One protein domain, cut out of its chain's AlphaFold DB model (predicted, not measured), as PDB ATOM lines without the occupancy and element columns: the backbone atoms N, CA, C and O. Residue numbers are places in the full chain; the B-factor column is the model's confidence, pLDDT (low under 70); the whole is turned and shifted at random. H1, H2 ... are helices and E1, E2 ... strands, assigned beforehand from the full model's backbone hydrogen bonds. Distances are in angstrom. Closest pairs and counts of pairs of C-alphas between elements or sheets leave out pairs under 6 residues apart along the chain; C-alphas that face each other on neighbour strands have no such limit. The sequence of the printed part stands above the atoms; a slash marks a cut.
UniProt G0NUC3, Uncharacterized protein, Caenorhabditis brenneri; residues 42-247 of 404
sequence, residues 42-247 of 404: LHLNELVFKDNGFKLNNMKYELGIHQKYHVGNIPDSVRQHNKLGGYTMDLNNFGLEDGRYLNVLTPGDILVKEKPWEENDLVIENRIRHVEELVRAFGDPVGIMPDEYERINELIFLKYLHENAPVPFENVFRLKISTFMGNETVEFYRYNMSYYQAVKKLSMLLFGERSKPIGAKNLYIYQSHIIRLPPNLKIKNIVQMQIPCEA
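Overview. This is residues 42 to 247 of the 404 residues of an uncharacterized protein of Caenorhabditis brenneri (UniProt G0NUC3). A twisted sheet of seven strands makes one long wall, with H4 over one face and the shorter H1 over the opposite face; a helical hairpin, H2 and H3, sits at one end of the long axis and meets H1, while E7 and E9 lie toward the other end. A small two-stranded sheet, E4 and E8, lies next to H4, with E8 meeting that helix. The printed part has 206 residues, with four named helices and nine named strands in the order E1 E2 E3 H1 E4 H2 H3 E5 E6 H4 E7 E8 E9. The large sheet is mixed, in the order E6 E5 E3 E2 E1 E7 E9, and the class is mixed, helices and strands. The whole is compact, with a radius of gyration of the C-alphas of 18.8 A, yet elongated, spanning 55 by 36 by 36 A.

Along the chain. In the large sheet, E3 is residues 59 to 69, 29.0 A long, and E5 is residues 169 to 179, 29.5 A long. E6 is residues 184 to 190, 20.2 A, and E2 is residues 53 to 56. E1, residues 43 to 50, 19.2 A, begins with C-alpha 43 at (65.437, -24.195, 7.595). E7 is residues 214 to 221, and E9, residues 240 to 242, ends with C-alpha 242 at (66.480, -32.083, 24.176). E4 is residues 109 to 111 and E8 residues 226 to 228. H1 is residues 76 to 84, H2 124 to 138, 21.3 A, H3 146 to 162, 25.2 A, and H4 195 to 207, 18.3 A.

Arrangement. E1, E2 and E3 form a meander, each strand the antiparallel neighbour of the one before; N 48 and O 55, and N 54 and O 61, are each 2.9 A apart. E5 is antiparallel to E3, with N 66 and O 172 at 2.8 A, and forms a hairpin with E6, with N 175 and O 187 at 2.9 A. E7 is parallel to E1, with N 47 and O 218 at 2.8 A, and to E9, with N 219 and O 240 at 2.8 A. E7 bends by 94 degrees at residue 217. H4 is on the sheet; its closest C-alphas to E2 are those of Val 199 and Gly 53, 6.7 A. H1 is on the opposite face, over E3, at a height over the sheet of 8.8 A. H3 touches H1 with residues 146 to 153 alone, closest at the C-alphas of Tyr 149 and Ser 77, 4.9 A. H2 and H3 touch as a helical hairpin at a shallow tilt of 29 degrees, opposite ways; their closest C-alphas are those of Val 131 and Leu 155, 6.2 A. E4 and E8 are antiparallel, with N 227 and O 110 at 2.9 A, and the closest C-alphas of E8 and H4 are those of Arg 228 and Lys 200, 5.8 A. Every O i to N i+4 pair is within hydrogen-bond range in H1, H2 and H4, and 12 of 13 in H3.

Size, cuts and confidence. The two C-alphas farthest apart are those of Glu 163 and Asn 237, 56.8 A. The printed part has no cut. The links H1 to E4, E4 to H2 and E8 to E9 are long. Mean pLDDT of the printed part is 88.1; residues 138 to 147, 240 and 244 to 247 are under 70.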
ATOM      1  N   LEU A  42      61.594 -24.921   4.991       92.62
ATOM      2  CA  LEU A  42      61.891 -24.098   6.165       92.62
ATOM      3  C   LEU A  42      63.143 -24.648   6.832       92.62
ATOM      4  O   LEU A  42      63.140 -25.802   7.243       92.62
ATOM      5  N   HIS A  43      64.188 -23.831   6.935       90.50
ATOM      6  CA  HIS A  43      65.437 -24.195   7.595       90.50
ATOM      7  C   HIS A  43      65.609 -23.371   8.870       90.50
ATOM      8  O   HIS A  43      65.609 -22.140   8.833       90.50
ATOM      9  N   LEU A  44      65.742 -24.063   9.997       94.25
ATOM     10  CA  LEU A  44      65.897 -23.497  11.329       94.25
ATOM     11  C   LEU A  44      67.203 -24.006  11.946       94.25
ATOM     12  O   LEU A  44      67.532 -25.190  11.866       94.25
ATOM     13  N   ASN A  45      67.940 -23.109  12.591       90.88
ATOM     14  CA  ASN A  45      69.037 -23.498  13.471       90.88
ATOM     15  C   ASN A  45      68.487 -24.003  14.806       90.88
ATOM     16  O   ASN A  45      69.009 -24.963  15.355       90.88
ATOM     17  N   GLU A  46      67.419 -23.384  15.306       91.81
ATOM     18  CA  GLU A  46      66.815 -23.731  16.588       91.81
ATOM     19  C   GLU A  46      65.288 -23.733  16.474       91.81
ATOM     20  O   GLU A  46      64.695 -22.781  15.960       91.81
ATOM     21  N   LEU A  47      64.656 -24.795  16.966       94.56
ATOM     22  CA  LEU A  47      63.212 -24.930  17.103       94.56
ATOM     23  C   LEU A  47      62.890 -25.357  18.535       94.56
ATOM     24  O   LEU A  47      63.366 -26.391  19.000       94.56
ATOM     25  N   VAL A  48      62.069 -24.569  19.227       93.25
ATOM     26  CA  VAL A  48      61.645 -24.863  20.601       93.25
ATOM     27  C   VAL A  48      60.131 -24.925  20.689       93.25
ATOM     28  O   VAL A  48      59.449 -23.976  20.299       93.25
ATOM     29  N   PHE A  49      59.625 -26.004  21.271       92.38
ATOM     30  CA  PHE A  49      58.234 -26.173  21.672       92.38
ATOM     31  C   PHE A  49      58.103 -25.804  23.150       92.38
ATOM     32  O   PHE A  49      58.791 -26.383  23.986       92.38
ATOM     33  N   LYS A  50      57.248 -24.831  23.475       90.81
ATOM     34  CA  LYS A  50      56.959 -24.382  24.845       90.81
ATOM     35  C   LYS A  50      55.481 -24.576  25.166       90.81
ATOM     36  O   LYS A  50      54.652 -24.526  24.259       90.81
ATOM     37  N   ASP A  51      55.129 -24.695  26.443       86.25
ATOM     38  CA  ASP A  51      53.723 -24.822  26.866       86.25
ATOM     39  C   ASP A  51      52.837 -23.672  26.352       86.25
ATOM     40  O   ASP A  51      51.682 -23.879  25.981       86.25
ATOM     41  N   ASN A  52      53.400 -22.468  26.229       90.12
ATOM     42  CA  ASN A  52      52.695 -21.282  25.753       90.12
ATOM     43  C   ASN A  52      53.037 -20.862  24.311       90.12
ATOM     44  O   ASN A  52      52.668 -19.768  23.894       90.12
ATOM     45  N   GLY A  53      53.738 -21.687  23.524       94.44
ATOM     46  CA  GLY A  53      54.015 -21.364  22.123       94.44
ATOM     47  C   GLY A  53      55.303 -21.958  21.565       94.44
ATOM     48  O   GLY A  53      55.634 -23.113  21.821       94.44
ATOM     49  N   PHE A  54      56.019 -21.184  20.745       96.00
ATOM     50  CA  PHE A  54      57.125 -21.693  19.927       96.00
ATOM     51  C   PHE A  54      58.283 -20.696  19.834       96.00
ATOM     52  O   PHE A  54      58.079 -19.483  19.841       96.00
ATOM     53  N   LYS A  55      59.513 -21.192  19.684       95.81
ATOM     54  CA  LYS A  55      60.683 -20.382  19.311       95.81
ATOM     55  C   LYS A  55      61.248 -20.897  17.995       95.81
ATOM     56  O   LYS A  55      61.492 -22.092  17.861       95.81
ATOM     57  N   LEU A  56      61.453 -19.997  17.042       95.88
ATOM     58  CA  LEU A  56      62.060 -20.275  15.745       95.88
ATOM     59  C   LEU A  56      63.303 -19.392  15.630       95.88
ATOM     60  O   LEU A  56      63.192 -18.169  15.506       95.88
ATOM     61  N   ASN A  57      64.490 -19.994  15.670       94.06
ATOM     62  CA  ASN A  57      65.760 -19.279  15.794       94.06
ATOM     63  C   ASN A  57      65.691 -18.272  16.963       94.06
ATOM     64  O   ASN A  57      65.327 -18.617  18.080       94.06
ATOM     65  N   ASN A  58      65.955 -16.991  16.704       91.81
ATOM     66  CA  ASN A  58      65.979 -15.950  17.732       91.81
ATOM     67  C   ASN A  58      64.604 -15.330  18.036       91.81
ATOM     68  O   ASN A  58      64.548 -14.362  18.799       91.81
ATOM     69  N   MET A  59      63.517 -15.839  17.443       94.88
ATOM     70  CA  MET A  59      62.171 -15.281  17.581       94.88
ATOM     71  C   MET A  59      61.264 -16.194  18.408       94.88
ATOM     72  O   MET A  59      61.130 -17.379  18.113       94.88
ATOM     73  N   LYS A  60      60.630 -15.633  19.438       95.88
ATOM     74  CA  LYS A  60      59.662 -16.302  20.314       95.88
ATOM     75  C   LYS A  60      58.249 -15.855  19.954       95.88
ATOM     76  O   LYS A  60      58.020 -14.657  19.821       95.88
ATOM     77  N   TYR A  61      57.336 -16.811  19.853       96.62
ATOM     78  CA  TYR A  61      55.900 -16.638  19.665       96.62
ATOM     79  C   TYR A  61      55.208 -17.197  20.906       96.62
ATOM     80  O   TYR A  61      55.182 -18.411  21.091       96.62
ATOM     81  N   GLU A  62      54.698 -16.324  21.766       95.88
ATOM     82  CA  GLU A  62      54.136 -16.687  23.071       95.88
ATOM     83  C   GLU A  62      52.678 -16.238  23.130       95.88
ATOM     84  O   GLU A  62      52.371 -15.057  22.955       95.88
ATOM     85  N   LEU A  63      51.780 -17.195  23.335       97.00
ATOM     86  CA  LEU A  63      50.346 -17.001  23.453       97.00
ATOM     87  C   LEU A  63      49.940 -17.081  24.926       97.00
ATOM     88  O   LEU A  63      50.430 -17.927  25.663       97.00
ATOM     89  N   GLY A  64      49.018 -16.226  25.339       96.31
ATOM     90  CA  GLY A  64      48.374 -16.301  26.647       96.31
ATOM     91  C   GLY A  64      47.008 -15.630  26.617       96.31
ATOM     92  O   GLY A  64      46.653 -14.975  25.630       96.31
ATOM     93  N   ILE A  65      46.232 -15.795  27.677       96.88
ATOM     94  CA  ILE A  65      44.968 -15.092  27.880       96.88
ATOM     95  C   ILE A  65      45.230 -13.919  28.808       96.88
ATOM     96  O   ILE A  65      45.654 -14.077  29.949       96.88
ATOM     97  N   HIS A  66      44.963 -12.730  28.296       95.94
ATOM     98  CA  HIS A  66      45.125 -11.484  29.010       95.94
ATOM     99  C   HIS A  66      43.751 -10.971  29.436       95.94
ATOM    100  O   HIS A  66      42.836 -10.873  28.615       95.94
ATOM    101  N   GLN A  67      43.615 -10.598  30.703       95.75
ATOM    102  CA  GLN A  67      42.391  -9.990  31.217       95.75
ATOM    103  C   GLN A  67      42.460  -8.481  31.029       95.75
ATOM    104  O   GLN A  67      43.273  -7.789  31.647       95.75
ATOM    105  N   LYS A  68      41.634  -7.959  30.127       95.12
ATOM    106  CA  LYS A  68      41.597  -6.541  29.780       95.12
ATOM    107  C   LYS A  68      40.432  -5.874  30.502       95.12
ATOM    108  O   LYS A  68      39.278  -6.015  30.108       95.12
ATOM    109  N   TYR A  69      40.752  -5.147  31.566       94.81
ATOM    110  CA  TYR A  69      39.767  -4.417  32.359       94.81
ATOM    111  C   TYR A  69      39.241  -3.215  31.578       94.81
ATOM    112  O   TYR A  69      40.014  -2.475  30.966       94.81
ATOM    113  N   HIS A  70      37.929  -3.018  31.621       93.00
ATOM    114  CA  HIS A  70      37.246  -1.872  31.018       93.00
ATOM    115  C   HIS A  70      36.647  -0.925  32.065       93.00
ATOM    116  O   HIS A  70      36.275   0.195  31.723       93.00
ATOM    117  N   VAL A  71      36.552  -1.353  33.328       90.94
ATOM    118  CA  VAL A  71      36.016  -0.562  34.444       90.94
ATOM    119  C   VAL A  71      36.900  -0.735  35.679       90.94
ATOM    120  O   VAL A  71      37.381  -1.829  35.962       90.94
ATOM    121  N   GLY A  72      37.081   0.350  36.436       89.12
ATOM    122  CA  GLY A  72      37.808   0.338  37.704       89.12
ATOM    123  C   GLY A  72      39.323   0.159  37.563       89.12
ATOM    124  O   GLY A  72      39.892   0.234  36.472       89.12
ATOM    125  N   ASN A  73      39.984  -0.050  38.701       90.81
ATOM    126  CA  ASN A  73      41.423  -0.285  38.758       90.81
ATOM    127  C   ASN A  73      41.733  -1.771  38.559       90.81
ATOM    128  O   ASN A  73      41.075  -2.631  39.139       90.81
ATOM    129  N   ILE A  74      42.775  -2.062  37.777       93.44
ATOM    130  CA  ILE A  74      43.299  -3.424  37.615       93.44
ATOM    131  C   ILE A  74      43.992  -3.828  38.925       93.44
ATOM    132  O   ILE A  74      44.935  -3.126  39.311       93.44
ATOM    133  N   PRO A  75      43.585  -4.934  39.579       94.00
ATOM    134  CA  PRO A  75      44.303  -5.484  40.725       94.00
ATOM    135  C   PRO A  75      45.768  -5.760  40.377       94.00
ATOM    136  O   PRO A  75      46.069  -6.221  39.273       94.00
ATOM    137  N   ASP A  76      46.693  -5.500  41.300       91.38
ATOM    138  CA  ASP A  76      48.125  -5.631  41.004       91.38
ATOM    139  C   ASP A  76      48.541  -7.067  40.676       91.38
ATOM    140  O   ASP A  76      49.378  -7.271  39.795       91.38
ATOM    141  N   SER A  77      47.881  -8.057  41.281       90.56
ATOM    142  CA  SER A  77      48.058  -9.470  40.947       90.56
ATOM    143  C   SER A  77      47.692  -9.769  39.491       90.56
ATOM    144  O   SER A  77      48.466 -10.398  38.769       90.56
ATOM    145  N   VAL A  78      46.573  -9.227  39.003       93.00
ATOM    146  CA  VAL A  78      46.159  -9.368  37.601       93.00
ATOM    147  C   VAL A  78      47.114  -8.618  36.680       93.00
ATOM    148  O   VAL A  78      47.533  -9.148  35.652       93.00
ATOM    149  N   ARG A  79      47.514  -7.395  37.049       93.38
ATOM    150  CA  ARG A  79      48.479  -6.591  36.284       93.38
ATOM    151  C   ARG A  79      49.793  -7.345  36.096       93.38
ATOM    152  O   ARG A  79      50.349  -7.330  34.997       93.38
ATOM    153  N   GLN A  80      50.303  -7.969  37.153       91.00
ATOM    154  CA  GLN A  80      51.566  -8.685  37.106       91.00
ATOM    155  C   GLN A  80      51.439 -10.025  36.378       91.00
ATOM    156  O   GLN A  80      52.281 -10.327  35.535       91.00
ATOM    157  N   HIS A  81      50.352 -10.766  36.594       90.69
ATOM    158  CA  HIS A  81      50.070 -11.987  35.844       90.69
ATOM    159  C   HIS A  81      49.970 -11.712  34.329       90.69
ATOM    160  O   HIS A  81      50.638 -12.355  33.519       90.69
ATOM    161  N   ASN A  82      49.265 -10.646  33.936       93.75
ATOM    162  CA  ASN A  82      49.211 -10.157  32.556       93.75
ATOM    163  C   ASN A  82      50.601  -9.806  31.984       93.75
ATOM    164  O   ASN A  82      50.892 -10.116  30.825       93.75
ATOM    165  N   LYS A  83      51.487  -9.181  32.779       91.25
ATOM    166  CA  LYS A  83      52.877  -8.890  32.372       91.25
ATOM    167  C   LYS A  83      53.700 -10.163  32.146       91.25
ATOM    168  O   LYS A  83      54.529 -10.177  31.236       91.25
ATOM    169  N   LEU A  84      53.463 -11.213  32.935       89.88
ATOM    170  CA  LEU A  84      54.132 -12.515  32.820       89.88
ATOM    171  C   LEU A  84      53.633 -13.362  31.637       89.88
ATOM    172  O   LEU A  84      54.249 -14.369  31.305       89.88
ATOM    173  N   GLY A  85      52.584 -12.919  30.945       90.50
ATOM    174  CA  GLY A  85      52.046 -13.585  29.757       90.50
ATOM    175  C   GLY A  85      50.559 -13.901  29.854       90.50
ATOM    176  O   GLY A  85      49.951 -14.139  28.811       90.50
ATOM    177  N   GLY A  86      49.979 -13.811  31.053       93.81
ATOM    178  CA  GLY A  86      48.601 -14.200  31.325       93.81
ATOM    179  C   GLY A  86      48.428 -15.718  31.427       93.81
ATOM    180  O   GLY A  86      49.407 -16.459  31.521       93.81
ATOM    181  N   TYR A  87      47.178 -16.169  31.359       93.69
ATOM    182  CA  TYR A  87      46.821 -17.572  31.568       93.69
ATOM    183  C   TYR A  87      47.137 -18.435  30.346       93.69
ATOM    184  O   TYR A  87      46.970 -18.008  29.199       93.69
ATOM    185  N   THR A  88      47.543 -19.680  30.584       92.12
ATOM    186  CA  THR A  88      47.843 -20.678  29.539       92.12
ATOM    187  C   THR A  88      46.857 -21.852  29.550       92.12
ATOM    188  O   THR A  88      47.189 -22.969  29.154       92.12
ATOM    189  N   MET A  89      45.650 -21.596  30.045       91.31
ATOM    190  CA  MET A  89      44.527 -22.517  30.188       91.31
ATOM    191  C   MET A  89      43.235 -21.738  29.938       91.31
ATOM    192  O   MET A  89      43.217 -20.522  30.102       91.31
ATOM    193  N   ASP A  90      42.170 -22.424  29.527       94.38
ATOM    194  CA  ASP A  90      40.861 -21.801  29.358       94.38
ATOM    195  C   ASP A  90      40.305 -21.209  30.654       94.38
ATOM    196  O   ASP A  90      40.560 -21.709  31.744       94.38
ATOM    197  N   LEU A  91      39.539 -20.129  30.518       94.62
ATOM    198  CA  LEU A  91      38.886 -19.459  31.634       94.62
ATOM    199  C   LEU A  91      37.375 -19.480  31.430       94.62
ATOM    200  O   LEU A  91      36.882 -19.260  30.321       94.62
ATOM    201  N   ASN A  92      36.631 -19.667  32.514       91.75
ATOM    202  CA  ASN A  92      35.189 -19.493  32.508       91.75
ATOM    203  C   ASN A  92      34.798 -17.999  32.476       91.75
ATOM    204  O   ASN A  92      35.641 -17.098  32.512       91.75
ATOM    205  N   ASN A  93      33.492 -17.719  32.437       91.31
ATOM    206  CA  ASN A  93      32.962 -16.352  32.328       91.31
ATOM    207  C   ASN A  93      33.302 -15.437  33.520       91.31
ATOM    208  O   ASN A  93      33.174 -14.223  33.396       91.31
ATOM    209  N   PHE A  94      33.732 -16.001  34.651       93.44
ATOM    210  CA  PHE A  94      34.160 -15.250  35.831       93.44
ATOM    211  C   PHE A  94      35.682 -15.057  35.892       93.44
ATOM    212  O   PHE A  94      36.164 -14.330  36.754       93.44
ATOM    213  N   GLY A  95      36.443 -15.672  34.977       92.50
ATOM    214  CA  GLY A  95      37.907 -15.623  34.956       92.50
ATOM    215  C   GLY A  95      38.595 -16.730  35.754       92.50
ATOM    216  O   GLY A  95      39.805 -16.656  35.937       92.50
ATOM    217  N   LEU A  96      37.859 -17.744  36.220       93.94
ATOM    218  CA  LEU A  96      38.438 -18.924  36.870       93.94
ATOM    219  C   LEU A  96      38.874 -19.946  35.822       93.94
ATOM    220  O   LEU A  96      38.218 -20.089  34.791       93.94
ATOM    221  N   GLU A  97      39.941 -20.676  36.118       92.88
ATOM    222  CA  GLU A  97      40.463 -21.745  35.268       92.88
ATOM    223  C   GLU A  97      39.426 -22.842  34.965       92.88
ATOM    224  O   GLU A  97      38.655 -23.263  35.829       92.88
ATOM    225  N   ASP A  98      39.417 -23.297  33.712       92.50
ATOM    226  CA  ASP A  98      38.549 -24.337  33.167       92.50
ATOM    227  C   ASP A  98      39.390 -25.350  32.377       92.50
ATOM    228  O   ASP A  98      39.666 -25.202  31.184       92.50
ATOM    229  N   GLY A  99      39.821 -26.412  33.056       91.00
ATOM    230  CA  GLY A  99      40.656 -27.453  32.469       91.00
ATOM    231  C   GLY A  99      39.905 -28.566  31.741       91.00
ATOM    232  O   GLY A  99      40.546 -29.532  31.325       91.00
ATOM    233  N   ARG A 100      38.588 -28.451  31.504       90.69
ATOM    234  CA  ARG A 100      37.799 -29.485  30.795       90.69
ATOM    235  C   ARG A 100      38.329 -29.809  29.395       90.69
ATOM    236  O   ARG A 100      38.070 -30.884  28.860       90.69
ATOM    237  N   TYR A 101      39.088 -28.889  28.802       90.31
ATOM    238  CA  TYR A 101      39.667 -29.036  27.470       90.31
ATOM    239  C   TYR A 101      41.163 -29.373  27.457       90.31
ATOM    240  O   TYR A 101      41.754 -29.434  26.375       90.31
ATOM    241  N   LEU A 102      41.789 -29.591  28.621       88.69
ATOM    242  CA  LEU A 102      43.231 -29.830  28.728       88.69
ATOM    243  C   LEU A 102      43.677 -30.990  27.838       88.69
ATOM    244  O   LEU A 102      44.495 -30.787  26.940       88.69
ATOM    245  N   ASN A 103      43.058 -32.157  28.023       91.94
ATOM    246  CA  ASN A 103      43.430 -33.418  27.374       91.94
ATOM    247  C   ASN A 103      42.838 -33.588  25.957       91.94
ATOM    248  O   ASN A 103      42.909 -34.671  25.380       91.94
ATOM    249  N   VAL A 104      42.244 -32.541  25.365       93.94
ATOM    250  CA  VAL A 104      41.643 -32.637  24.024       93.94
ATOM    251  C   VAL A 104      42.730 -32.670  22.944       93.94
ATOM    252  O   VAL A 104      43.483 -31.702  22.752       93.94
ATOM    253  N   LEU A 105      42.762 -33.783  22.208       93.50
ATOM    254  CA  LEU A 105      43.646 -34.023  21.069       93.50
ATOM    255  C   LEU A 105      42.999 -33.584  19.752       93.50
ATOM    256  O   LEU A 105      41.813 -33.796  19.503       93.50
ATOM    257  N   THR A 106      43.809 -32.997  18.876       94.06
ATOM    258  CA  THR A 106      43.453 -32.688  17.486       94.06
ATOM    259  C   THR A 106      44.412 -33.398  16.524       94.06
ATOM    260  O   THR A 106      45.521 -33.740  16.927       94.06
ATOM    261  N   PRO A 107      44.054 -33.620  15.243       92.62
ATOM    262  CA  PRO A 107      44.917 -34.349  14.309       92.62
ATOM    263  C   PRO A 107      46.344 -33.784  14.237       92.62
ATOM    264  O   PRO A 107      46.520 -32.585  14.000       92.62
ATOM    265  N   GLY A 108      47.347 -34.642  14.435       87.88
ATOM    266  CA  GLY A 108      48.767 -34.275  14.519       87.88
ATOM    267  C   GLY A 108      49.267 -33.915  15.924       87.88
ATOM    268  O   GLY A 108      50.461 -33.692  16.086       87.88
ATOM    269  N   ASP A 109      48.397 -33.835  16.933       90.75
ATOM    270  CA  ASP A 109      48.828 -33.652  18.322       90.75
ATOM    271  C   ASP A 109      49.448 -34.939  18.880       90.75
ATOM    272  O   ASP A 109      49.011 -36.040  18.551       90.75
ATOM    273  N   ILE A 110      50.427 -34.780  19.769       85.56
ATOM    274  CA  ILE A 110      51.086 -35.883  20.474       85.56
ATOM    275  C   ILE A 110      50.823 -35.718  21.959       85.56
ATOM    276  O   ILE A 110      51.184 -34.692  22.542       85.56
ATOM    277  N   LEU A 111      50.197 -36.724  22.562       86.94
ATOM    278  CA  LEU A 111      50.021 -36.789  24.005       86.94
ATOM    279  C   LEU A 111      51.356 -37.173  24.645       86.94
ATOM    280  O   LEU A 111      51.895 -38.236  24.360       86.94
ATOM    281  N   VAL A 112      51.884 -36.285  25.482       82.06
ATOM    282  CA  VAL A 112      53.082 -36.532  26.289       82.06
ATOM    283  C   VAL A 112      52.643 -37.112  27.623       82.06
ATOM    284  O   VAL A 112      52.934 -38.266  27.912       82.06
ATOM    285  N   LYS A 113      51.836 -36.332  28.350       82.94
ATOM    286  CA  LYS A 113      51.258 -36.671  29.646       82.94
ATOM    287  C   LYS A 113      49.826 -36.173  29.715       82.94
ATOM    288  O   LYS A 113      49.567 -35.025  29.356       82.94
ATOM    289  N   GLU A 114      48.927 -36.970  30.275       85.50
ATOM    290  CA  GLU A 114      47.629 -36.450  30.705       85.50
ATOM    291  C   GLU A 114      47.795 -35.498  31.893       85.50
ATOM    292  O   GLU A 114      48.511 -35.788  32.860       85.50
ATOM    293  N   LYS A 115      47.110 -34.355  31.843       87.19
ATOM    294  CA  LYS A 115      46.967 -33.470  32.999       87.19
ATOM    295  C   LYS A 115      45.563 -33.679  33.560       87.19
ATOM    296  O   LYS A 115      44.599 -33.247  32.921       87.19
ATOM    297  N   PRO A 116      45.420 -34.362  34.710       87.38
ATOM    298  CA  PRO A 116      44.114 -34.534  35.318       87.38
ATOM    299  C   PRO A 116      43.536 -33.165  35.682       87.38
ATOM    300  O   PRO A 116      44.264 -32.243  36.056       87.38
ATOM    301  N   TRP A 117      42.221 -33.047  35.539       88.75
ATOM    302  CA  TRP A 117      41.457 -31.883  35.955       88.75
ATOM    303  C   TRP A 117      40.307 -32.363  36.822       88.75
ATOM    304  O   TRP A 117      39.452 -33.112  36.351       88.75
ATOM    305  N   GLU A 118      40.308 -31.939  38.077       87.62
ATOM    306  CA  GLU A 118      39.213 -32.183  39.005       87.62
ATOM    307  C   GLU A 118      38.392 -30.901  39.105       87.62
ATOM    308  O   GLU A 118      38.925 -29.827  39.400       87.62
ATOM    309  N   GLU A 119      37.095 -30.999  38.807       83.38
ATOM    310  CA  GLU A 119      36.188 -29.887  39.062       83.38
ATOM    311  C   GLU A 119      36.132 -29.632  40.567       83.38
ATOM    312  O   GLU A 119      36.096 -30.550  41.390       83.38
ATOM    313  N   ASN A 120      36.193 -28.356  40.940       84.50
ATOM    314  CA  ASN A 120      36.119 -27.994  42.339       84.50
ATOM    315  C   ASN A 120      34.651 -27.999  42.778       84.50
ATOM    316  O   ASN A 120      33.946 -27.006  42.605       84.50
ATOM    317  N   ASP A 121      34.232 -29.120  43.359       84.44
ATOM    318  CA  ASP A 121      32.870 -29.341  43.858       84.44
ATOM    319  C   ASP A 121      32.638 -28.750  45.260       84.44
ATOM    320  O   ASP A 121      31.575 -28.940  45.864       84.44
ATOM    321  N   LEU A 122      33.623 -28.037  45.824       87.19
ATOM    322  CA  LEU A 122      33.440 -27.372  47.107       87.19
ATOM    323  C   LEU A 122      32.386 -26.275  46.973       87.19
ATOM    324  O   LEU A 122      32.403 -25.453  46.056       87.19
ATOM    325  N   VAL A 123      31.523 -26.205  47.984       91.88
ATOM    326  CA  VAL A 123      30.651 -25.050  48.211       91.88
ATOM    327  C   VAL A 123      31.501 -23.773  48.174       91.88
ATOM    328  O   VAL A 123      32.557 -23.715  48.815       91.88
ATOM    329  N   ILE A 124      31.053 -22.765  47.416       92.44
ATOM    330  CA  ILE A 124      31.848 -21.578  47.057       92.44
ATOM    331  C   ILE A 124      32.444 -20.901  48.299       92.44
ATOM    332  O   ILE A 124      33.621 -20.553  48.299       92.44
ATOM    333  N   GLU A 125      31.687 -20.790  49.392       94.69
ATOM    334  CA  GLU A 125      32.144 -20.204  50.656       94.69
ATOM    335  C   GLU A 125      33.322 -20.965  51.282       94.69
ATOM    336  O   GLU A 125      34.220 -20.356  51.866       94.69
ATOM    337  N   ASN A 126      33.341 -22.296  51.172       94.06
ATOM    338  CA  ASN A 126      34.451 -23.111  51.664       94.06
ATOM    339  C   ASN A 126      35.679 -22.953  50.764       94.06
ATOM    340  O   ASN A 126      36.792 -22.854  51.279       94.06
ATOM    341  N   ARG A 127      35.479 -22.869  49.441       92.94
ATOM    342  CA  ARG A 127      36.563 -22.606  48.489       92.94
ATOM    343  C   ARG A 127      37.188 -21.229  48.726       92.94
ATOM    344  O   ARG A 127      38.405 -21.137  48.822       92.94
ATOM    345  N   ILE A 128      36.373 -20.186  48.911       94.81
ATOM    346  CA  ILE A 128      36.845 -18.840  49.273       94.81
ATOM    347  C   ILE A 128      37.670 -18.899  50.557       94.81
ATOM    348  O   ILE A 128      38.809 -18.445  50.557       94.81
ATOM    349  N   ARG A 129      37.140 -19.505  51.629       94.12
ATOM    350  CA  ARG A 129      37.850 -19.604  52.914       94.12
ATOM    351  C   ARG A 129      39.206 -20.294  52.767       94.12
ATOM    352  O   ARG A 129      40.198 -19.789  53.282       94.12
ATOM    353  N   HIS A 130      39.245 -21.400  52.027       90.50
ATOM    354  CA  HIS A 130      40.471 -22.146  51.770       90.50
ATOM    355  C   HIS A 130      41.513 -21.305  51.018       90.50
ATOM    356  O   HIS A 130      42.660 -21.207  51.450       90.50
ATOM    357  N   VAL A 131      41.115 -20.632  49.933       89.88
ATOM    358  CA  VAL A 131      42.033 -19.773  49.171       89.88
ATOM    359  C   VAL A 131      42.479 -18.565  50.008       89.88
ATOM    360  O   VAL A 131      43.649 -18.200  49.966       89.88
ATOM    361  N   GLU A 132      41.608 -17.975  50.833       91.31
ATOM    362  CA  GLU A 132      41.987 -16.896  51.758       91.31
ATOM    363  C   GLU A 132      43.003 -17.338  52.819       91.31
ATOM    364  O   GLU A 132      43.855 -16.546  53.222       91.31
ATOM    365  N   GLU A 133      42.909 -18.571  53.318       89.50
ATOM    366  CA  GLU A 133      43.900 -19.148  54.232       89.50
ATOM    367  C   GLU A 133      45.253 -19.324  53.540       89.50
ATOM    368  O   GLU A 133      46.269 -18.919  54.102       89.50
ATOM    369  N   LEU A 134      45.270 -19.831  52.302       85.81
ATOM    370  CA  LEU A 134      46.496 -19.945  51.507       85.81
ATOM    371  C   LEU A 134      47.120 -18.568  51.241       85.81
ATOM    372  O   LEU A 134      48.297 -18.364  51.512       85.81
ATOM    373  N   VAL A 135      46.334 -17.594  50.780       85.06
ATOM    374  CA  VAL A 135      46.832 -16.231  50.524       85.06
ATOM    375  C   VAL A 135      47.393 -15.595  51.803       85.06
ATOM    376  O   VAL A 135      48.427 -14.937  51.755       85.06
ATOM    377  N   ARG A 136      46.767 -15.824  52.966       84.38
ATOM    378  CA  ARG A 136      47.283 -15.346  54.263       84.38
ATOM    379  C   ARG A 136      48.570 -16.047  54.690       84.38
ATOM    380  O   ARG A 136      49.457 -15.385  55.218       84.38
ATOM    381  N   ALA A 137      48.667 -17.360  54.490       79.44
ATOM    382  CA  ALA A 137      49.827 -18.151  54.894       79.44
ATOM    383  C   ALA A 137      51.094 -17.814  54.090       79.44
ATOM    384  O   ALA A 137      52.197 -17.970  54.610       79.44
ATOM    385  N   PHE A 138      50.938 -17.345  52.850       69.44
ATOM    386  CA  PHE A 138      52.048 -17.086  51.927       69.44
ATOM    387  C   PHE A 138      52.339 -15.589  51.668       69.44
ATOM    388  O   PHE A 138      53.244 -15.290  50.899       69.44
ATOM    389  N   GLY A 139      51.642 -14.650  52.324       57.50
ATOM    390  CA  GLY A 139      51.723 -13.209  52.026       57.50
ATOM    391  C   GLY A 139      52.996 -12.453  52.481       57.50
ATOM    392  O   GLY A 139      52.981 -11.855  53.555       57.50
ATOM    393  N   ASP A 140      54.000 -12.403  51.580       52.84
ATOM    394  CA  ASP A 140      55.012 -11.343  51.259       52.84
ATOM    395  C   ASP A 140      56.248 -11.056  52.179       52.84
ATOM    396  O   ASP A 140      56.093 -10.974  53.400       52.84
ATOM    397  N   PRO A 141      57.480 -10.721  51.674       52.91
ATOM    398  CA  PRO A 141      58.175 -11.045  50.415       52.91
ATOM    399  C   PRO A 141      59.612 -11.598  50.643       52.91
ATOM    400  O   PRO A 141      60.527 -10.855  51.005       52.91
ATOM    401  N   VAL A 142      59.888 -12.853  50.279       40.09
ATOM    402  CA  VAL A 142      61.213 -13.226  49.738       40.09
ATOM    403  C   VAL A 142      60.996 -14.207  48.588       40.09
ATOM    404  O   VAL A 142      60.929 -15.412  48.788       40.09
ATOM    405  N   GLY A 143      60.898 -13.664  47.371       49.66
ATOM    406  CA  GLY A 143      60.881 -14.438  46.126       49.66
ATOM    407  C   GLY A 143      59.480 -14.816  45.648       49.66
ATOM    408  O   GLY A 143      59.073 -15.963  45.779       49.66
ATOM    409  N   ILE A 144      58.770 -13.853  45.056       52.34
ATOM    410  CA  ILE A 144      57.443 -14.065  44.466       52.34
ATOM    411  C   ILE A 144      57.550 -15.081  43.322       52.34
ATOM    412  O   ILE A 144      58.223 -14.826  42.316       52.34
ATOM    413  N   MET A 145      56.888 -16.224  43.480       57.16
ATOM    414  CA  MET A 145      56.754 -17.243  42.442       57.16
ATOM    415  C   MET A 145      55.493 -16.954  41.592       57.16
ATOM    416  O   MET A 145      54.527 -16.377  42.095       57.16
ATOM    417  N   PRO A 146      55.479 -17.280  40.282       59.22
ATOM    418  CA  PRO A 146      54.363 -16.955  39.379       59.22
ATOM    419  C   PRO A 146      52.974 -17.462  39.818       59.22
ATOM    420  O   PRO A 146      51.968 -16.842  39.469       59.22
ATOM    421  N   ASP A 147      52.931 -18.547  40.591       64.94
ATOM    422  CA  ASP A 147      51.736 -19.215  41.122       64.94
ATOM    423  C   ASP A 147      50.999 -18.395  42.200       64.94
ATOM    424  O   ASP A 147      49.808 -18.589  42.434       64.94
ATOM    425  N   GLU A 148      51.668 -17.439  42.846       71.69
ATOM    426  CA  GLU A 148      51.054 -16.609  43.888       71.69
ATOM    427  C   GLU A 148      50.008 -15.636  43.314       71.69
ATOM    428  O   GLU A 148      48.920 -15.470  43.874       71.69
ATOM    429  N   TYR A 149      50.284 -15.050  42.142       83.69
ATOM    430  CA  TYR A 149      49.329 -14.166  41.468       83.69
ATOM    431  C   TYR A 149      48.078 -14.910  41.009       83.69
ATOM    432  O   TYR A 149      46.986 -14.344  41.067       83.69
ATOM    433  N   GLU A 150      48.222 -16.165  40.581       83.75
ATOM    434  CA  GLU A 150      47.098 -17.010  40.172       83.75
ATOM    435  C   GLU A 150      46.135 -17.240  41.341       83.75
ATOM    436  O   GLU A 150      44.937 -17.022  41.174       83.75
ATOM    437  N   ARG A 151      46.647 -17.543  42.544       87.12
ATOM    438  CA  ARG A 151      45.816 -17.730  43.752       87.12
ATOM    439  C   ARG A 151      45.091 -16.455  44.178       87.12
ATOM    440  O   ARG A 151      43.908 -16.492  44.512       87.12
ATOM    441  N   ILE A 152      45.778 -15.310  44.164       90.38
ATOM    442  CA  ILE A 152      45.148 -14.024  44.504       90.38
ATOM    443  C   ILE A 152      44.055 -13.690  43.481       90.38
ATOM    444  O   ILE A 152      42.961 -13.267  43.856       90.38
ATOM    445  N   ASN A 153      44.326 -13.913  42.194       92.69
ATOM    446  CA  ASN A 153      43.341 -13.711  41.137       92.69
ATOM    447  C   ASN A 153      42.149 -14.667  41.289       92.69
ATOM    448  O   ASN A 153      41.009 -14.226  41.174       92.69
ATOM    449  N   GLU A 154      42.388 -15.938  41.623       92.88
ATOM    450  CA  GLU A 154      41.334 -16.912  41.916       92.88
ATOM    451  C   GLU A 154      40.409 -16.404  43.026       92.88
ATOM    452  O   GLU A 154      39.192 -16.390  42.848       92.88
ATOM    453  N   LEU A 155      40.966 -15.908  44.135       93.94
ATOM    454  CA  LEU A 155      40.176 -15.337  45.226       93.94
ATOM    455  C   LEU A 155      39.320 -14.149  44.767       93.94
ATOM    456  O   LEU A 155      38.160 -14.035  45.164       93.94
ATOM    457  N   ILE A 156      39.874 -13.264  43.932       93.69
ATOM    458  CA  ILE A 156      39.135 -12.130  43.361       93.69
ATOM    459  C   ILE A 156      37.939 -12.647  42.554       93.69
ATOM    460  O   ILE A 156      36.814 -12.196  42.764       93.69
ATOM    461  N   PHE A 157      38.153 -13.606  41.656       95.12
ATOM    462  CA  PHE A 157      37.106 -14.115  40.766       95.12
ATOM    463  C   PHE A 157      36.075 -14.980  41.483       95.12
ATOM    464  O   PHE A 157      34.899 -14.948  41.122       95.12
ATOM    465  N   LEU A 158      36.469 -15.683  42.546       95.62
ATOM    466  CA  LEU A 158      35.535 -16.381  43.421       95.62
ATOM    467  C   LEU A 158      34.562 -15.426  44.111       95.62
ATOM    468  O   LEU A 158      33.399 -15.779  44.258       95.62
ATOM    469  N   LYS A 159      34.998 -14.217  44.485       94.75
ATOM    470  CA  LYS A 159      34.106 -13.198  45.062       94.75
ATOM    471  C   LYS A 159      33.090 -12.694  44.038       94.75
ATOM    472  O   LYS A 159      31.904 -12.655  44.340       94.75
ATOM    473  N   TYR A 160      33.521 -12.423  42.801       94.62
ATOM    474  CA  TYR A 160      32.590 -12.101  41.710       94.62
ATOM    475  C   TYR A 160      31.590 -13.234  41.449       94.62
ATOM    476  O   TYR A 160      30.406 -12.968  41.259       94.62
ATOM    477  N   LEU A 161      32.051 -14.490  41.461       94.69
ATOM    478  CA  LEU A 161      31.190 -15.661  41.299       94.69
ATOM    479  C   LEU A 161      30.182 -15.793  42.451       94.69
ATOM    480  O   LEU A 161      29.003 -16.020  42.200       94.69
ATOM    481  N   HIS A 162      30.634 -15.638  43.697       95.75
ATOM    482  CA  HIS A 162      29.808 -15.744  44.904       95.75
ATOM    483  C   HIS A 162      28.701 -14.689  44.943       95.75
ATOM    484  O   HIS A 162      27.547 -15.008  45.215       95.75
ATOM    485  N   GLU A 163      29.041 -13.451  44.592       94.94
ATOM    486  CA  GLU A 163      28.098 -12.331  44.530       94.94
ATOM    487  C   GLU A 163      27.262 -12.324  43.237       94.94
ATOM    488  O   GLU A 163      26.363 -11.495  43.087       94.94
ATOM    489  N   ASN A 164      27.555 -13.226  42.289       93.19
ATOM    490  CA  ASN A 164      27.020 -13.223  40.924       93.19
ATOM    491  C   ASN A 164      27.145 -11.839  40.248       93.19
ATOM    492  O   ASN A 164      26.251 -11.369  39.538       93.19
ATOM    493  N   ALA A 165      28.261 -11.159  40.514       94.19
ATOM    494  CA  ALA A 165      28.536  -9.813  40.045       94.19
ATOM    495  C   ALA A 165      29.153  -9.834  38.633       94.19
ATOM    496  O   ALA A 165      29.917 -10.745  38.295       94.19
ATOM    497  N   PRO A 166      28.875  -8.823  37.788       93.62
ATOM    498  CA  PRO A 166      29.510  -8.718  36.481       93.62
ATOM    499  C   PRO A 166      31.013  -8.465  36.637       93.62
ATOM    500  O   PRO A 166      31.431  -7.558  37.362       93.62
ATOM    501  N   VAL A 167      31.830  -9.238  35.921       94.75
ATOM    502  CA  VAL A 167      33.282  -9.036  35.916       94.75
ATOM    503  C   VAL A 167      33.662  -7.730  35.199       94.75
ATOM    504  O   VAL A 167      33.051  -7.372  34.189       94.75
ATOM    505  N   PRO A 168      34.686  -6.998  35.675       95.81
ATOM    506  CA  PRO A 168      35.089  -5.704  35.116       95.81
ATOM    507  C   PRO A 168      36.045  -5.818  33.914       95.81
ATOM    508  O   PRO A 168      36.681  -4.826  33.535       95.81
ATOM    509  N   PHE A 169      36.199  -7.016  33.344       95.56
ATOM    510  CA  PHE A 169      37.167  -7.318  32.295       95.56
ATOM    511  C   PHE A 169      36.607  -8.222  31.200       95.56
ATOM    512  O   PHE A 169      35.686  -9.005  31.408       95.56
ATOM    513  N   GLU A 170      37.252  -8.154  30.038       95.62
ATOM    514  CA  GLU A 170      37.119  -9.142  28.971       95.62
ATOM    515  C   GLU A 170      38.386 -10.005  28.878       95.62
ATOM    516  O   GLU A 170      39.509  -9.512  29.034       95.62
ATOM    517  N   ASN A 171      38.216 -11.294  28.583       96.19
ATOM    518  CA  ASN A 171      39.326 -12.173  28.224       96.19
ATOM    519  C   ASN A 171      39.703 -11.932  26.756       96.19
ATOM    520  O   ASN A 171      38.843 -11.941  25.871       96.19
ATOM    521  N   VAL A 172      40.991 -11.738  26.477       97.19
ATOM    522  CA  VAL A 172      41.523 -11.625  25.112       97.19
ATOM    523  C   VAL A 172      42.752 -12.506  24.947       97.19
ATOM    524  O   VAL A 172      43.587 -12.605  25.842       97.19
ATOM    525  N   PHE A 173      42.903 -13.127  23.781       97.81
ATOM    526  CA  PHE A 173      44.159 -13.784  23.441       97.81
ATOM    527  C   PHE A 173      45.226 -12.733  23.179       97.81
ATOM    528  O   PHE A 173      44.992 -11.761  22.462       97.81
ATOM    529  N   ARG A 174      46.417 -12.959  23.713       97.25
ATOM    530  CA  ARG A 174      47.579 -12.098  23.561       97.25
ATOM    531  C   ARG A 174      48.696 -12.902  22.920       97.25
ATOM    532  O   ARG A 174      49.192 -13.849  23.519       97.25
ATOM    533  N   LEU A 175      49.105 -12.511  21.716       97.19
ATOM    534  CA  LEU A 175      50.262 -13.071  21.021       97.19
ATOM    535  C   LEU A 175      51.434 -12.095  21.141       97.19
ATOM    536  O   LEU A 175      51.386 -10.987  20.606       97.19
ATOM    537  N   LYS A 176      52.499 -12.512  21.824       95.88
ATOM    538  CA  LYS A 176      53.783 -11.808  21.856       95.88
ATOM    539  C   LYS A 176      54.723 -12.425  20.848       95.88
ATOM    540  O   LYS A 176      55.030 -13.611  20.932       95.88
ATOM    541  N   ILE A 177      55.232 -11.597  19.951       95.19
ATOM    542  CA  ILE A 177      56.342 -11.958  19.078       95.19
ATOM    543  C   ILE A 177      57.532 -11.129  19.530       95.19
ATOM    544  O   ILE A 177      57.471  -9.903  19.509       95.19
ATOM    545  N   SER A 178      58.588 -11.780  20.000       94.06
ATOM    546  CA  SER A 178      59.762 -11.080  20.520       94.06
ATOM    547  C   SER A 178      61.059 -11.689  20.027       94.06
ATOM    548  O   SER A 178      61.153 -12.887  19.761       94.06
ATOM    549  N   THR A 179      62.072 -10.842  19.895       90.81
ATOM    550  CA  THR A 179      63.437 -11.251  19.565       90.81
ATOM    551  C   THR A 179      64.328 -11.132  20.792       90.81
ATOM    552  O   THR A 179      64.075 -10.310  21.669       90.81
ATOM    553  N   PHE A 180      65.409 -11.911  20.839       75.81
ATOM    554  CA  PHE A 180      66.411 -11.782  21.906       75.81
ATOM    555  C   PHE A 180      67.010 -10.364  22.003       75.81
ATOM    556  O   PHE A 180      67.342  -9.914  23.091       75.81
ATOM    557  N   MET A 181      67.079  -9.638  20.882       72.94
ATOM    558  CA  MET A 181      67.615  -8.270  20.801       72.94
ATOM    559  C   MET A 181      66.626  -7.180  21.261       72.94
ATOM    560  O   MET A 181      66.883  -5.999  21.057       72.94
ATOM    561  N   GLY A 182      65.488  -7.554  21.857       75.06
ATOM    562  CA  GLY A 182      64.572  -6.620  22.522       75.06
ATOM    563  C   GLY A 182      63.420  -6.079  21.670       75.06
ATOM    564  O   GLY A 182      62.509  -5.474  22.225       75.06
ATOM    565  N   ASN A 183      63.384  -6.332  20.356       83.38
ATOM    566  CA  ASN A 183      62.196  -5.990  19.566       83.38
ATOM    567  C   ASN A 183      61.035  -6.896  19.981       83.38
ATOM    568  O   ASN A 183      61.161  -8.123  19.899       83.38
ATOM    569  N   GLU A 184      59.913  -6.295  20.369       91.81
ATOM    570  CA  GLU A 184      58.678  -6.997  20.693       91.81
ATOM    571  C   GLU A 184      57.468  -6.369  20.001       91.81
ATOM    572  O   GLU A 184      57.361  -5.155  19.843       91.81
ATOM    573  N   THR A 185      56.539  -7.224  19.594       93.19
ATOM    574  CA  THR A 185      55.213  -6.835  19.128       93.19
ATOM    575  C   THR A 185      54.184  -7.638  19.901       93.19
ATOM    576  O   THR A 185      54.322  -8.858  20.034       93.19
ATOM    577  N   VAL A 186      53.151  -6.965  20.397       95.31
ATOM    578  CA  VAL A 186      52.041  -7.593  21.110       95.31
ATOM    579  C   VAL A 186      50.769  -7.368  20.310       95.31
ATOM    580  O   VAL A 186      50.427  -6.236  19.981       95.31
ATOM    581  N   GLU A 187      50.078  -8.456  19.999       95.56
ATOM    582  CA  GLU A 187      48.816  -8.446  19.269       95.56
ATOM    583  C   GLU A 187      47.718  -9.050  20.147       95.56
ATOM    584  O   GLU A 187      47.946 -10.052  20.830       95.56
ATOM    585  N   PHE A 188      46.528  -8.449  20.117       97.00
ATOM    586  CA  PHE A 188      45.365  -8.922  20.861       97.00
ATOM    587  C   PHE A 188      44.292  -9.441  19.909       97.00
ATOM    588  O   PHE A 188      43.977  -8.805  18.902       97.00
ATOM    589  N   TYR A 189      43.709 -10.583  20.254       96.81
ATOM    590  CA  TYR A 189      42.673 -11.258  19.488       96.81
ATOM    591  C   TYR A 189      41.481 -11.583  20.389       96.81
ATOM    592  O   TYR A 189      41.627 -11.816  21.589       96.81
ATOM    593  N   ARG A 190      40.284 -11.623  19.803       96.94
ATOM    594  CA  ARG A 190      39.059 -11.973  20.527       96.94
ATOM    595  C   ARG A 190      39.158 -13.393  21.097       96.94
ATOM    596  O   ARG A 190      39.510 -14.313  20.364       96.94
ATOM    597  N   TYR A 191      38.780 -13.570  22.360       96.00
ATOM    598  CA  TYR A 191      38.641 -14.884  22.988       96.00
ATOM    599  C   TYR A 191      37.336 -15.551  22.521       96.00
ATOM    600  O   TYR A 191      36.266 -15.330  23.077       96.00
ATOM    601  N   ASN A 192      37.396 -16.262  21.391       95.06
ATOM    602  CA  ASN A 192      36.235 -16.865  20.714       95.06
ATOM    603  C   ASN A 192      36.408 -18.360  20.407       95.06
ATOM    604  O   ASN A 192      35.687 -18.915  19.579       95.06
ATOM    605  N   MET A 193      37.419 -18.978  21.001       95.19
ATOM    606  CA  MET A 193      37.770 -20.384  20.857       95.19
ATOM    607  C   MET A 193      38.528 -20.795  22.120       95.19
ATOM    608  O   MET A 193      38.986 -19.916  22.850       95.19
ATOM    609  N   SER A 194      38.684 -22.090  22.366       95.25
ATOM    610  CA  SER A 194      39.473 -22.553  23.508       95.25
ATOM    611  C   SER A 194      40.965 -22.236  23.329       95.25
ATOM    612  O   SER A 194      41.475 -22.108  22.208       95.25
ATOM    613  N   TYR A 195      41.704 -22.143  24.428       95.12
ATOM    614  CA  TYR A 195      43.132 -21.856  24.454       95.12
ATOM    615  C   TYR A 195      43.899 -22.874  23.617       95.12
ATOM    616  O   TYR A 195      44.746 -22.519  22.792       95.12
ATOM    617  N   TYR A 196      43.519 -24.146  23.735       93.12
ATOM    618  CA  TYR A 196      44.130 -25.203  22.951       93.12
ATOM    619  C   TYR A 196      43.937 -25.028  21.436       93.12
ATOM    620  O   TYR A 196      44.866 -25.275  20.660       93.12
ATOM    621  N   GLN A 197      42.761 -24.556  21.003       95.25
ATOM    622  CA  GLN A 197      42.481 -24.253  19.597       95.25
ATOM    623  C   GLN A 197      43.317 -23.067  19.119       95.25
ATOM    624  O   GLN A 197      43.792 -23.070  17.982       95.25
ATOM    625  N   ALA A 198      43.540 -22.069  19.974       96.12
ATOM    626  CA  ALA A 198      44.371 -20.918  19.650       96.12
ATOM    627  C   ALA A 198      45.858 -21.302  19.504       96.12
ATOM    628  O   ALA A 198      46.484 -20.927  18.508       96.12
ATOM    629  N   VAL A 199      46.402 -22.134  20.404       95.00
ATOM    630  CA  VAL A 199      47.766 -22.691  20.274       95.00
ATOM    631  C   VAL A 199      47.887 -23.545  19.007       95.00
ATOM    632  O   VAL A 199      48.855 -23.403  18.257       95.00
ATOM    633  N   LYS A 200      46.882 -24.376  18.700       94.56
ATOM    634  CA  LYS A 200      46.840 -25.159  17.455       94.56
ATOM    635  C   LYS A 200      46.805 -24.267  16.212       94.56
ATOM    636  O   LYS A 200      47.498 -24.541  15.238       94.56
ATOM    637  N   LYS A 201      46.048 -23.167  16.219       95.00
ATOM    638  CA  LYS A 201      46.056 -22.198  15.108       95.00
ATOM    639  C   LYS A 201      47.414 -21.527  14.940       95.00
ATOM    640  O   LYS A 201      47.836 -21.325  13.803       95.00
ATOM    641  N   LEU A 202      48.105 -21.216  16.037       95.50
ATOM    642  CA  LEU A 202      49.468 -20.696  15.981       95.50
ATOM    643  C   LEU A 202      50.424 -21.725  15.357       95.50
ATOM    644  O   LEU A 202      51.188 -21.374  14.459       95.50
ATOM    645  N   SER A 203      50.336 -23.000  15.749       95.12
ATOM    646  CA  SER A 203      51.171 -24.055  15.160       95.12
ATOM    647  C   SER A 203      50.875 -24.267  13.670       95.12
ATOM    648  O   SER A 203      51.800 -24.357  12.860       95.12
ATOM    649  N   MET A 204      49.599 -24.232  13.271       94.06
ATOM    650  CA  MET A 204      49.174 -24.255  11.866       94.06
ATOM    651  C   MET A 204      49.704 -23.054  11.075       94.06
ATOM    652  O   MET A 204      50.169 -23.217   9.946       94.06
ATOM    653  N   LEU A 205      49.694 -21.855  11.660       92.75
ATOM    654  CA  LEU A 205      50.223 -20.651  11.020       92.75
ATOM    655  C   LEU A 205      51.727 -20.783  10.742       92.75
ATOM    656  O   LEU A 205      52.172 -20.505   9.625       92.75
ATOM    657  N   LEU A 206      52.496 -21.259  11.723       94.12
ATOM    658  CA  LEU A 206      53.954 -21.379  11.630       94.12
ATOM    659  C   LEU A 206      54.384 -22.541  10.713       94.12
ATOM    660  O   LEU A 206      55.192 -22.362   9.791       94.12
ATOM    661  N   PHE A 207      53.797 -23.723  10.904       93.25
ATOM    662  CA  PHE A 207      54.301 -24.974  10.325       93.25
ATOM    663  C   PHE A 207      53.317 -25.687   9.389       93.25
ATOM    664  O   PHE A 207      53.743 -26.520   8.596       93.25
ATOM    665  N   GLY A 208      52.024 -25.360   9.446       91.94
ATOM    666  CA  GLY A 208      50.985 -26.039   8.668       91.94
ATOM    667  C   GLY A 208      51.053 -25.746   7.170       91.94
ATOM    668  O   GLY A 208      51.718 -24.798   6.752       91.94
ATOM    669  N   GLU A 209      50.342 -26.565   6.386       89.81
ATOM    670  CA  GLU A 209      50.246 -26.507   4.911       89.81
ATOM    671  C   GLU A 209      51.573 -26.720   4.161       89.81
ATOM    672  O   GLU A 209      51.663 -26.472   2.959       89.81
ATOM    673  N   ARG A 210      52.617 -27.199   4.845       89.19
ATOM    674  CA  ARG A 210      53.894 -27.541   4.216       89.19
ATOM    675  C   ARG A 210      53.843 -28.973   3.695       89.19
ATOM    676  O   ARG A 210      53.572 -29.897   4.450       89.19
ATOM    677  N   SER A 211      54.137 -29.154   2.409       83.81
ATOM    678  CA  SER A 211      54.253 -30.484   1.793       83.81
ATOM    679  C   SER A 211      55.643 -31.100   1.957       83.81
ATOM    680  O   SER A 211      55.834 -32.274   1.665       83.81
ATOM    681  N   LYS A 212      56.630 -30.287   2.350       86.12
ATOM    682  CA  LYS A 212      58.008 -30.705   2.607       86.12
ATOM    683  C   LYS A 212      58.290 -30.628   4.106       86.12
ATOM    684  O   LYS A 212      57.787 -29.702   4.751       86.12
ATOM    685  N   PRO A 213      59.148 -31.506   4.644       87.06
ATOM    686  CA  PRO A 213      59.576 -31.400   6.027       87.06
ATOM    687  C   PRO A 213      60.287 -30.087   6.307       87.06
ATOM    688  O   PRO A 213      60.978 -29.527   5.445       87.06
ATOM    689  N   ILE A 214      60.188 -29.656   7.556       90.81
ATOM    690  CA  ILE A 214      60.993 -28.563   8.081       90.81
ATOM    691  C   ILE A 214      62.362 -29.104   8.510       90.81
ATOM    692  O   ILE A 214      62.467 -30.157   9.132       90.81
ATOM    693  N   GLY A 215      63.431 -28.399   8.158       87.75
ATOM    694  CA  GLY A 215      64.768 -28.668   8.675       87.75
ATOM    695  C   GLY A 215      64.987 -27.903   9.975       87.75
ATOM    696  O   GLY A 215      64.822 -26.684   9.976       87.75
ATOM    697  N   ALA A 216      65.383 -28.578  11.050       89.56
ATOM    698  CA  ALA A 216      65.726 -27.947  12.323       89.56
ATOM    699  C   ALA A 216      66.973 -28.608  12.915       89.56
ATOM    700  O   ALA A 216      66.926 -29.794  13.205       89.56
ATOM    701  N   LYS A 217      68.065 -27.853  13.103       82.31
ATOM    702  CA  LYS A 217      69.315 -28.408  13.657       82.31
ATOM    703  C   LYS A 217      69.186 -28.732  15.141       82.31
ATOM    704  O   LYS A 217      69.447 -29.858  15.537       82.31
ATOM    705  N   ASN A 218      68.740 -27.771  15.944       80.12
ATOM    706  CA  ASN A 218      68.583 -27.947  17.383       80.12
ATOM    707  C   ASN A 218      67.094 -27.940  17.735       80.12
ATOM    708  O   ASN A 218      66.396 -26.962  17.452       80.12
ATOM    709  N   LEU A 219      66.608 -29.023  18.333       84.00
ATOM    710  CA  LEU A 219      65.213 -29.233  18.695       84.00
ATOM    711  C   LEU A 219      65.067 -29.358  20.213       84.00
ATOM    712  O   LEU A 219      65.636 -30.254  20.826       84.00
ATOM    713  N   TYR A 220      64.257 -28.493  20.814       84.94
ATOM    714  CA  TYR A 220      63.967 -28.519  22.246       84.94
ATOM    715  C   TYR A 220      62.462 -28.656  22.461       84.94
ATOM    716  O   TYR A 220      61.682 -27.853  21.946       84.94
ATOM    717  N   ILE A 221      62.042 -29.661  23.222       83.44
ATOM    718  CA  ILE A 221      60.628 -29.931  23.485       83.44
ATOM    719  C   ILE A 221      60.359 -29.775  24.978       83.44
ATOM    720  O   ILE A 221      60.521 -30.715  25.744       83.44
ATOM    721  N   TYR A 222      59.942 -28.574  25.385       84.19
ATOM    722  CA  TYR A 222      59.523 -28.274  26.760       84.19
ATOM    723  C   TYR A 222      58.013 -28.436  26.972       84.19
ATOM    724  O   TYR A 222      57.549 -28.261  28.091       84.19
ATOM    725  N   GLN A 223      57.242 -28.731  25.916       80.56
ATOM    726  CA  GLN A 223      55.814 -29.017  26.051       80.56
ATOM    727  C   GLN A 223      55.620 -30.303  26.850       80.56
ATOM    728  O   GLN A 223      55.956 -31.385  26.377       80.56
ATOM    729  N   SER A 224      55.091 -30.163  28.061       73.81
ATOM    730  CA  SER A 224      55.060 -31.245  29.054       73.81
ATOM    731  C   SER A 224      53.788 -32.099  29.010       73.81
ATOM    732  O   SER A 224      53.749 -33.172  29.602       73.81
ATOM    733  N   HIS A 225      52.755 -31.632  28.301       84.69
ATOM    734  CA  HIS A 225      51.412 -32.219  28.295       84.69
ATOM    735  C   HIS A 225      50.992 -32.754  26.916       84.69
ATOM    736  O   HIS A 225      50.876 -33.956  26.708       84.69
ATOM    737  N   ILE A 226      50.778 -31.859  25.944       89.25
ATOM    738  CA  ILE A 226      50.469 -32.205  24.552       89.25
ATOM    739  C   ILE A 226      51.355 -31.347  23.663       89.25
ATOM    740  O   ILE A 226      51.337 -30.117  23.772       89.25
ATOM    741  N   ILE A 227      52.063 -31.982  22.732       89.06
ATOM    742  CA  ILE A 227      52.788 -31.281  21.676       89.06
ATOM    743  C   ILE A 227      51.812 -31.017  20.531       89.06
ATOM    744  O   ILE A 227      51.361 -31.942  19.855       89.06
ATOM    745  N   ARG A 228      51.459 -29.746  20.310       90.88
ATOM    746  CA  ARG A 228      50.435 -29.365  19.320       90.88
ATOM    747  C   ARG A 228      51.041 -29.085  17.949       90.88
ATOM    748  O   ARG A 228      51.447 -27.954  17.668       90.88
ATOM    749  N   LEU A 229      51.051 -30.083  17.065       90.44
ATOM    750  CA  LEU A 229      51.638 -29.985  15.720       90.44
ATOM    751  C   LEU A 229      50.569 -29.975  14.627       90.44
ATOM    752  O   LEU A 229      49.532 -30.607  14.786       90.44
ATOM    753  N   PRO A 230      50.787 -29.314  13.482       91.94
ATOM    754  CA  PRO A 230      49.968 -29.543  12.297       91.94
ATOM    755  C   PRO A 230      49.921 -31.022  11.894       91.94
ATOM    756  O   PRO A 230      50.910 -31.734  12.082       91.94
ATOM    757  N   PRO A 231      48.826 -31.476  11.262       89.31
ATOM    758  CA  PRO A 231      48.770 -32.823  10.714       89.31
ATOM    759  C   PRO A 231      49.877 -33.013   9.671       89.31
ATOM    760  O   PRO A 231      50.134 -32.121   8.858       89.31
ATOM    761  N   ASN A 232      50.505 -34.190   9.686       82.06
ATOM    762  CA  ASN A 232      51.588 -34.583   8.776       82.06
ATOM    763  C   ASN A 232      52.844 -33.697   8.838       82.06
ATOM    764  O   ASN A 232      53.651 -33.727   7.906       82.06
ATOM    765  N   LEU A 233      53.036 -32.898   9.898       86.81
ATOM    766  CA  LEU A 233      54.278 -32.150  10.050       86.81
ATOM    767  C   LEU A 233      55.439 -33.130  10.216       86.81
ATOM    768  O   LEU A 233      55.478 -33.903  11.169       86.81
ATOM    769  N   LYS A 234      56.408 -33.036   9.307       85.12
ATOM    770  CA  LYS A 234      57.665 -33.766   9.399       85.12
ATOM    771  C   LYS A 234      58.825 -32.825   9.684       85.12
ATOM    772  O   LYS A 234      58.905 -31.739   9.104       85.12
ATOM    773  N   ILE A 235      59.737 -33.254  10.547       84.56
ATOM    774  CA  ILE A 235      60.978 -32.548  10.873       84.56
ATOM    775  C   ILE A 235      62.170 -33.392  10.395       84.56
ATOM    776  O   ILE A 235      62.093 -34.620  10.364       84.56
ATOM    777  N   LYS A 236      63.265 -32.748   9.980       82.50
ATOM    778  CA  LYS A 236      64.518 -33.407   9.583       82.50
ATOM    779  C   LYS A 236      65.758 -32.577   9.917       82.50
ATOM    780  O   LYS A 236      65.643 -31.420  10.322       82.50
ATOM    781  N   ASN A 237      66.934 -33.150   9.653       75.75
ATOM    782  CA  ASN A 237      68.252 -32.525   9.827       75.75
ATOM    783  C   ASN A 237      68.538 -32.089  11.273       75.75
ATOM    784  O   ASN A 237      69.106 -31.018  11.487       75.75
ATOM    785  N   ILE A 238      68.128 -32.914  12.239       74.94
ATOM    786  CA  ILE A 238      68.364 -32.669  13.663       74.94
ATOM    787  C   ILE A 238      69.769 -33.116  14.029       74.94
ATOM    788  O   ILE A 238      70.116 -34.282  13.887       74.94
ATOM    789  N   VAL A 239      70.536 -32.152  14.521       71.00
ATOM    790  CA  VAL A 239      71.882 -32.290  15.078       71.00
ATOM    791  C   VAL A 239      71.836 -32.320  16.603       71.00
ATOM    792  O   VAL A 239      72.745 -32.828  17.223       71.00
ATOM    793  N   GLN A 240      70.813 -31.783  17.260       66.38
ATOM    794  CA  GLN A 240      70.685 -31.900  18.712       66.38
ATOM    795  C   GLN A 240      69.216 -31.928  19.106       66.38
ATOM    796  O   GLN A 240      68.432 -31.120  18.614       66.38
ATOM    797  N   MET A 241      68.850 -32.828  20.019       73.75
ATOM    798  CA  MET A 241      67.500 -32.913  20.568       73.75
ATOM    799  C   MET A 241      67.541 -32.898  22.097       73.75
ATOM    800  O   MET A 241      68.342 -33.610  22.696       73.75
ATOM    801  N   GLN A 242      66.683 -32.094  22.727       71.56
ATOM    802  CA  GLN A 242      66.480 -32.083  24.176       71.56
ATOM    803  C   GLN A 242      64.999 -32.245  24.508       71.56
ATOM    804  O   GLN A 242      64.156 -31.480  24.031       71.56
ATOM    805  N   ILE A 243      64.702 -33.228  25.355       71.81
ATOM    806  CA  ILE A 243      63.354 -33.539  25.833       71.81
ATOM    807  C   ILE A 243      63.426 -33.681  27.362       71.81
ATOM    808  O   ILE A 243      63.662 -34.776  27.867       71.81
ATOM    809  N   PRO A 244      63.285 -32.587  28.126       63.88
ATOM    810  CA  PRO A 244      63.319 -32.645  29.588       63.88
ATOM    811  C   PRO A 244      62.097 -33.337  30.215       63.88
ATOM    812  O   PRO A 244      62.129 -33.634  31.406       63.88
ATOM    813  N   CYS A 245      61.023 -33.577  29.454       63.38
ATOM    814  CA  CYS A 245      59.746 -34.075  29.971       63.38
ATOM    815  C   CYS A 245      59.321 -35.366  29.258       63.38
ATOM    816  O   CYS A 245      59.272 -35.392  28.035       63.38
ATOM    817  N   GLU A 246      58.999 -36.410  30.030       62.88
ATOM    818  CA  GLU A 246      58.400 -37.685  29.580       62.88
ATOM    819  C   GLU A 246      58.896 -38.193  28.218       62.88
ATOM    820  O   GLU A 246      58.133 -38.423  27.276       62.88
ATOM    821  N   ALA A 247      60.213 -38.408  28.139       57.41
ATOM    822  CA  ALA A 247      60.898 -38.797  26.914       57.41
ATOM    823  C   ALA A 247      60.281 -40.031  26.240       57.41
ATOM    824  O   ALA A 247      60.303 -40.111  25.021       57.41
TER     825      ALA A 247